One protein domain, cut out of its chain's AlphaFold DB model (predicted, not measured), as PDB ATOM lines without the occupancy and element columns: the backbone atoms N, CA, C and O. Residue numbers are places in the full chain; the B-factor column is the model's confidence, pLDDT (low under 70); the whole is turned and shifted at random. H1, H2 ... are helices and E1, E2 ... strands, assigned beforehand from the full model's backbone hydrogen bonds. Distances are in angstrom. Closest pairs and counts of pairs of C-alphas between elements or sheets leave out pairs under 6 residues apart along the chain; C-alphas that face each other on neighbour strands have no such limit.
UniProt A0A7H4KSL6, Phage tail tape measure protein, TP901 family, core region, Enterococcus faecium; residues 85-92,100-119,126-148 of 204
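This is residues 85 to 92, 100 to 119 and 126 to 148 of the 204 residues of the protein "Phage tail tape measure protein, TP901 family, core region" of Enterococcus faecium (UniProt A0A7H4KSL6). Two small two-stranded ribbons stand well apart along a thin, open chain, E1 with E2 towards one end of the longest axis and E3 with E5 towards the other, joined by the drawn-out residues 105 to 109. Beyond the second ribbon the chain turns off to the single helix H1, which sticks out with residues 137 to 148, while the short strand E4 lies beyond E3 and pairs with no named strand. The printed part has 51 residues with five named strands and one named helix, in the order E1, E2, E3, E4, E5, H1; the sheets E1 - E2 and E3 - E5 are antiparallel, and the class is mixed, helices and strands. The whole is extended, with a radius of gyration of the C-alphas of 17.3 A, and its flat outline spans 55 by 32 by 11 A.

E1, residues 85 to 88, begins at C-alpha 85 at (113.040, 154.991, 142.726) and is 9.8 A long from first to last C-alpha. E2, residues 100 to 104, is the longest strand by residues and measures 12.7 A. E3, residues 110 to 112, begins at C-alpha 110 at (124.150, 135.601, 136.283) and measures 6.3 A. E4, residues 116 to 118, measures 6.4 A, and E5, residues 130 to 132, measures 6.8 A. H1, residues 137 to 148, measures 16.1 A and ends at C-alpha 148 at (119.519, 129.233, 113.802).

E1 and E2 are antiparallel neighbours, with 145 degrees between their directions. The C-alphas of Met 87 and Leu 101 face each other at 4.6 A, and N 86 and O 102 are within hydrogen-bond range at 3.0 A, as are N 102 and O 86 at 2.9 A. E1 is apart from E3, E4, E5 and H1, and E2 is apart from the same four. E3 and E5 are antiparallel neighbours at 152 degrees. The C-alphas of Ile 111 and Ala 131 face each other at 4.3 A, and N 112 and O 130 are within hydrogen-bond range at 2.8 A. E3 and E4 meet only through their link, and E4 and E5 are apart. H1 stands free and is apart from E3 and E4; in its backbone every O i to N i+4 pair is within hydrogen-bond range.

The two C-alphas farthest apart are those of Asn 92 and Ala 127, at 55.5 A. Residues 93 to 99 are not printed, with 12.3 A from C-alpha 92 to C-alpha 100, and residues 120 to 125 are not printed, with 15.1 A from C-alpha 119 to C-alpha 126. Of the links that are printed whole, E2 to E3, E3 to E4 and E5 to H1 are tight. The mean pLDDT of the printed part is 73.5, with values under 70 at residues 87 to 92, 103 to 109, 115 to 119 and 126.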
ATOM      1  N   PHE A  85     114.275 154.211 142.780       73.88
ATOM      2  CA  PHE A  85     113.040 154.991 142.726       73.88
ATOM      3  C   PHE A  85     113.357 156.376 142.171       73.88
ATOM      4  O   PHE A  85     114.083 157.147 142.794       73.88
ATOM      5  N   ILE A  86     112.802 156.701 141.005       74.12
ATOM      6  CA  ILE A  86     113.003 157.998 140.354       74.12
ATOM      7  C   ILE A  86     111.656 158.712 140.319       74.12
ATOM      8  O   ILE A  86     110.687 158.194 139.763       74.12
ATOM      9  N   MET A  87     111.595 159.900 140.916       67.00
ATOM     10  CA  MET A  87     110.439 160.787 140.825       67.00
ATOM     11  C   MET A  87     110.685 161.807 139.720       67.00
ATOM     12  O   MET A  87     111.624 162.595 139.804       67.00
ATOM     13  N   GLU A  88     109.850 161.791 138.682       68.06
ATOM     14  CA  GLU A  88     109.907 162.773 137.599       68.06
ATOM     15  C   GLU A  88     108.632 163.621 137.572       68.06
ATOM     16  O   GLU A  88     107.515 163.103 137.547       68.06
ATOM     17  N   GLY A  89     108.813 164.943 137.565       64.88
ATOM     18  CA  GLY A  89     107.739 165.936 137.500       64.88
ATOM     19  C   GLY A  89     107.751 166.917 138.676       64.88
ATOM     20  O   GLY A  89     108.280 166.629 139.746       64.88
ATOM     21  N   SER A  90     107.168 168.101 138.474       64.75
ATOM     22  CA  SER A  90     106.945 169.086 139.537       64.75
ATOM     23  C   SER A  90     105.572 168.879 140.169       64.75
ATOM     24  O   SER A  90     104.581 168.762 139.447       64.75
ATOM     25  N   PHE A  91     105.485 168.905 141.499       65.69
ATOM     26  CA  PHE A  91     104.195 168.902 142.184       65.69
ATOM     27  C   PHE A  91     103.552 170.290 142.090       65.69
ATOM     28  O   PHE A  91     104.015 171.238 142.726       65.69
ATOM     29  N   ASN A  92     102.488 170.415 141.293       68.12
ATOM     30  CA  ASN A  92     101.648 171.609 141.272       68.12
ATOM     31  C   ASN A  92     100.160 171.216 141.313       68.12
ATOM     32  O   ASN A  92      99.550 170.982 140.262       68.12
ATOM     33  N   HIS A 100     105.265 161.660 138.620       71.19
ATOM     34  CA  HIS A 100     105.219 160.230 138.351       71.19
ATOM     35  C   HIS A 100     106.397 159.531 139.037       71.19
ATOM     36  O   HIS A 100     107.564 159.832 138.781       71.19
ATOM     37  N   LEU A 101     106.082 158.568 139.905       72.94
ATOM     38  CA  LEU A 101     107.050 157.673 140.528       72.94
ATOM     39  C   LEU A 101     107.337 156.509 139.575       72.94
ATOM     40  O   LEU A 101     106.433 155.748 139.231       72.94
ATOM     41  N   ARG A 102     108.595 156.345 139.163       71.06
ATOM     42  CA  ARG A 102     109.043 155.184 138.386       71.06
ATOM     43  C   ARG A 102     109.955 154.299 139.222       71.06
ATOM     44  O   ARG A 102     110.794 154.790 139.972       71.06
ATOM     45  N   VAL A 103     109.822 152.989 139.027       65.19
ATOM     46  CA  VAL A 103     110.673 151.963 139.642       65.19
ATOM     47  C   VAL A 103     111.564 151.366 138.557       65.19
ATOM     48  O   VAL A 103     111.060 150.769 137.603       65.19
ATOM     49  N   LYS A 104     112.886 151.534 138.669       68.94
ATOM     50  CA  LYS A 104     113.856 150.992 137.709       68.94
ATOM     51  C   LYS A 104     114.562 149.777 138.300       68.94
ATOM     52  O   LYS A 104     115.434 149.894 139.157       68.94
ATOM     53  N   TRP A 105     114.207 148.598 137.797       60.19
ATOM     54  CA  TRP A 105     114.876 147.342 138.126       60.19
ATOM     55  C   TRP A 105     116.020 147.073 137.140       60.19
ATOM     56  O   TRP A 105     115.804 146.966 135.931       60.19
ATOM     57  N   HIS A 106     117.249 146.921 137.633       60.31
ATOM     58  CA  HIS A 106     118.374 146.483 136.807       60.31
ATOM     59  C   HIS A 106     118.424 144.950 136.751       60.31
ATOM     60  O   HIS A 106     119.113 144.312 137.538       60.31
ATOM     61  N   ALA A 107     117.712 144.348 135.791       58.09
ATOM     62  CA  ALA A 107     117.791 142.909 135.522       58.09
ATOM     63  C   ALA A 107     119.159 142.553 134.907       58.09
ATOM     64  O   ALA A 107     119.339 142.609 133.681       58.09
ATOM     65  N   LYS A 108     120.135 142.255 135.769       61.59
ATOM     66  CA  LYS A 108     121.406 141.617 135.416       61.59
ATOM     67  C   LYS A 108     121.246 140.117 135.672       61.59
ATOM     68  O   LYS A 108     120.917 139.725 136.785       61.59
ATOM     69  N   GLY A 109     121.401 139.309 134.625       64.94
ATOM     70  CA  GLY A 109     121.465 137.853 134.761       64.94
ATOM     71  C   GLY A 109     122.777 137.427 135.412       64.94
ATOM     72  O   GLY A 109     123.646 138.264 135.659       64.94
ATOM     73  N   GLY A 110     122.941 136.133 135.659       72.31
ATOM     74  CA  GLY A 110     124.150 135.601 136.283       72.31
ATOM     75  C   GLY A 110     124.295 134.100 136.077       72.31
ATOM     76  O   GLY A 110     123.308 133.409 135.829       72.31
ATOM     77  N   ILE A 111     125.533 133.616 136.169       72.69
ATOM     78  CA  ILE A 111     125.857 132.188 136.211       72.69
ATOM     79  C   ILE A 111     126.113 131.830 137.674       72.69
ATOM     80  O   ILE A 111     126.993 132.405 138.314       72.69
ATOM     81  N   PHE A 112     125.345 130.884 138.193       77.44
ATOM     82  CA  PHE A 112     125.406 130.402 139.562       77.44
ATOM     83  C   PHE A 112     126.156 129.077 139.570       77.44
ATOM     84  O   PHE A 112     125.632 128.036 139.190       77.44
ATOM     85  N   THR A 113     127.425 129.132 139.968       71.44
ATOM     86  CA  THR A 113     128.301 127.956 140.112       71.44
ATOM     87  C   THR A 113     128.303 127.386 141.529       71.44
ATOM     88  O   THR A 113     129.015 126.425 141.805       71.44
ATOM     89  N   LYS A 114     127.550 128.010 142.440       75.50
ATOM     90  CA  LYS A 114     127.372 127.588 143.828       75.50
ATOM     91  C   LYS A 114     125.879 127.588 144.168       75.50
ATOM     92  O   LYS A 114     125.170 128.446 143.626       75.50
ATOM     93  N   PRO A 115     125.431 126.727 145.101       69.88
ATOM     94  CA  PRO A 115     124.050 126.714 145.570       69.88
ATOM     95  C   PRO A 115     123.614 128.113 146.023       69.88
ATOM     96  O   PRO A 115     124.214 128.698 146.923       69.88
ATOM     97  N   THR A 116     122.603 128.669 145.361       66.50
ATOM     98  CA  THR A 116     122.080 130.019 145.588       66.50
ATOM     99  C   THR A 116     120.560 129.971 145.572       66.50
ATOM    100  O   THR A 116     119.960 129.452 144.640       66.50
ATOM    101  N   LEU A 117     119.916 130.532 146.594       69.88
ATOM    102  CA  LEU A 117     118.458 130.616 146.646       69.88
ATOM    103  C   LEU A 117     117.979 131.838 145.861       69.88
ATOM    104  O   LEU A 117     118.355 132.970 146.175       69.88
ATOM    105  N   LEU A 118     117.135 131.612 144.856       68.19
ATOM    106  CA  LEU A 118     116.385 132.670 144.188       68.19
ATOM    107  C   LEU A 118     115.023 132.835 144.871       68.19
ATOM    108  O   LEU A 118     114.539 131.950 145.579       68.19
ATOM    109  N   GLY A 119     114.399 134.000 144.687       62.03
ATOM    110  CA  GLY A 119     113.084 134.284 145.264       62.03
ATOM    111  C   GLY A 119     112.061 133.182 144.945       62.03
ATOM    112  O   GLY A 119     112.038 132.655 143.835       62.03
ATOM    113  N   GLU A 126     122.824 124.211 142.490       69.19
ATOM    114  CA  GLU A 126     122.942 123.027 143.356       69.19
ATOM    115  C   GLU A 126     123.318 121.750 142.586       69.19
ATOM    116  O   GLU A 126     124.023 120.900 143.129       69.19
ATOM    117  N   ALA A 127     122.930 121.648 141.309       74.06
ATOM    118  CA  ALA A 127     123.191 120.498 140.435       74.06
ATOM    119  C   ALA A 127     124.246 120.777 139.342       74.06
ATOM    120  O   ALA A 127     124.337 120.057 138.347       74.06
ATOM    121  N   GLY A 128     125.062 121.818 139.528       72.62
ATOM    122  CA  GLY A 128     126.054 122.288 138.558       72.62
ATOM    123  C   GLY A 128     125.847 123.759 138.188       72.62
ATOM    124  O   GLY A 128     124.975 124.413 138.752       72.62
ATOM    125  N   PRO A 129     126.667 124.321 137.280       76.00
ATOM    126  CA  PRO A 129     126.523 125.709 136.853       76.00
ATOM    127  C   PRO A 129     125.175 125.967 136.172       76.00
ATOM    128  O   PRO A 129     124.907 125.433 135.098       76.00
ATOM    129  N   GLU A 130     124.362 126.840 136.756       77.44
ATOM    130  CA  GLU A 130     123.047 127.208 136.222       77.44
ATOM    131  C   GLU A 130     122.993 128.704 135.911       77.44
ATOM    132  O   GLU A 130     123.483 129.534 136.676       77.44
ATOM    133  N   ALA A 131     122.420 129.078 134.766       77.19
ATOM    134  CA  ALA A 131     122.334 130.468 134.334       77.19
ATOM    135  C   ALA A 131     120.913 131.011 134.510       77.19
ATOM    136  O   ALA A 131     119.955 130.452 133.982       77.19
ATOM    137  N   VAL A 132     120.783 132.155 135.179       79.06
ATOM    138  CA  VAL A 132     119.537 132.931 135.172       79.06
ATOM    139  C   VAL A 132     119.651 133.980 134.082       79.06
ATOM    140  O   VAL A 132     120.446 134.923 134.172       79.06
ATOM    141  N   LEU A 133     118.848 133.806 133.038       79.00
ATOM    142  CA  LEU A 133     118.838 134.678 131.872       79.00
ATOM    143  C   LEU A 133     117.771 135.768 132.038       79.00
ATOM    144  O   LEU A 133     116.610 135.455 132.315       79.00
ATOM    145  N   PRO A 134     118.108 137.054 131.834       76.00
ATOM    146  CA  PRO A 134     117.101 138.099 131.763       76.00
ATOM    147  C   PRO A 134     116.200 137.837 130.560       76.00
ATOM    148  O   PRO A 134     116.697 137.696 129.442       76.00
ATOM    149  N   LEU A 135     114.883 137.880 130.755       81.38
ATOM    150  CA  LEU A 135     113.893 137.773 129.676       81.38
ATOM    151  C   LEU A 135     113.790 139.079 128.865       81.38
ATOM    152  O   LEU A 135     112.718 139.644 128.667       81.38
ATOM    153  N   LYS A 136     114.936 139.604 128.425       79.88
ATOM    154  CA  LYS A 136     115.023 140.755 127.527       79.88
ATOM    155  C   LYS A 136     114.988 140.256 126.093       79.88
ATOM    156  O   LYS A 136     115.708 139.322 125.744       79.88
ATOM    157  N   ARG A 137     114.215 140.938 125.246       83.38
ATOM    158  CA  ARG A 137     114.072 140.589 123.827       83.38
ATOM    159  C   ARG A 137     115.420 140.441 123.118       83.38
ATOM    160  O   ARG A 137     115.590 139.474 122.397       83.38
ATOM    161  N   SER A 138     116.377 141.331 123.377       82.38
ATOM    162  CA  SER A 138     117.709 141.276 122.760       82.38
ATOM    163  C   SER A 138     118.500 140.013 123.124       82.38
ATOM    164  O   SER A 138     119.164 139.452 122.265       82.38
ATOM    165  N   VAL A 139     118.405 139.544 124.375       80.44
ATOM    166  CA  VAL A 139     119.105 138.335 124.851       80.44
ATOM    167  C   VAL A 139     118.484 137.086 124.232       80.44
ATOM    168  O   VAL A 139     119.195 136.211 123.751       80.44
ATOM    169  N   LEU A 140     117.150 137.017 124.202       88.12
ATOM    170  CA  LEU A 140     116.436 135.888 123.600       88.12
ATOM    171  C   LEU A 140     116.601 135.848 122.074       88.12
ATOM    172  O   LEU A 140     116.721 134.763 121.513       88.12
ATOM    173  N   GLN A 141     116.640 137.012 121.415       85.94
ATOM    174  CA  GLN A 141     116.917 137.123 119.980       85.94
ATOM    175  C   GLN A 141     118.328 136.650 119.645       85.94
ATOM    176  O   GLN A 141     118.463 135.801 118.778       85.94
ATOM    177  N   GLU A 142     119.357 137.102 120.367       86.44
ATOM    178  CA  GLU A 142     120.730 136.650 120.109       86.44
ATOM    179  C   GLU A 142     120.874 135.127 120.268       86.44
ATOM    180  O   GLU A 142     121.535 134.479 119.460       86.44
ATOM    181  N   ILE A 143     120.229 134.537 121.281       84.50
ATOM    182  CA  ILE A 143     120.215 133.079 121.463       84.50
ATOM    183  C   ILE A 143     119.495 132.396 120.293       84.50
ATOM    184  O   ILE A 143     120.022 131.432 119.743       84.50
ATOM    185  N   GLY A 144     118.322 132.898 119.894       83.88
ATOM    186  CA  GLY A 144     117.567 132.373 118.754       83.88
ATOM    187  C   GLY A 144     118.360 132.432 117.448       83.88
ATOM    188  O   GLY A 144     118.467 131.427 116.751       83.88
ATOM    189  N   ASP A 145     118.989 133.571 117.166       82.38
ATOM    190  CA  ASP A 145     119.810 133.793 115.976       82.38
ATOM    191  C   ASP A 145     121.045 132.883 115.974       82.38
ATOM    192  O   ASP A 145     121.372 132.273 114.955       82.38
ATOM    193  N   ARG A 146     121.706 132.720 117.129       80.81
ATOM    194  CA  ARG A 146     122.841 131.797 117.265       80.81
ATOM    195  C   ARG A 146     122.425 130.347 117.059       80.81
ATOM    196  O   ARG A 146     123.130 129.651 116.337       80.81
ATOM    197  N   ILE A 147     121.295 129.913 117.621       82.19
ATOM    198  CA  ILE A 147     120.754 128.566 117.392       82.19
ATOM    199  C   ILE A 147     120.472 128.365 115.906       82.19
ATOM    200  O   ILE A 147     120.941 127.380 115.356       82.19
ATOM    201  N   LEU A 148     119.798 129.308 115.240       79.12
ATOM    202  CA  LEU A 148     119.519 129.233 113.802       79.12
ATOM    203  C   LEU A 148     120.802 129.168 112.966       79.12
ATOM    204  O   LEU A 148     120.853 128.432 111.985       79.12
TER     205      LEU A 148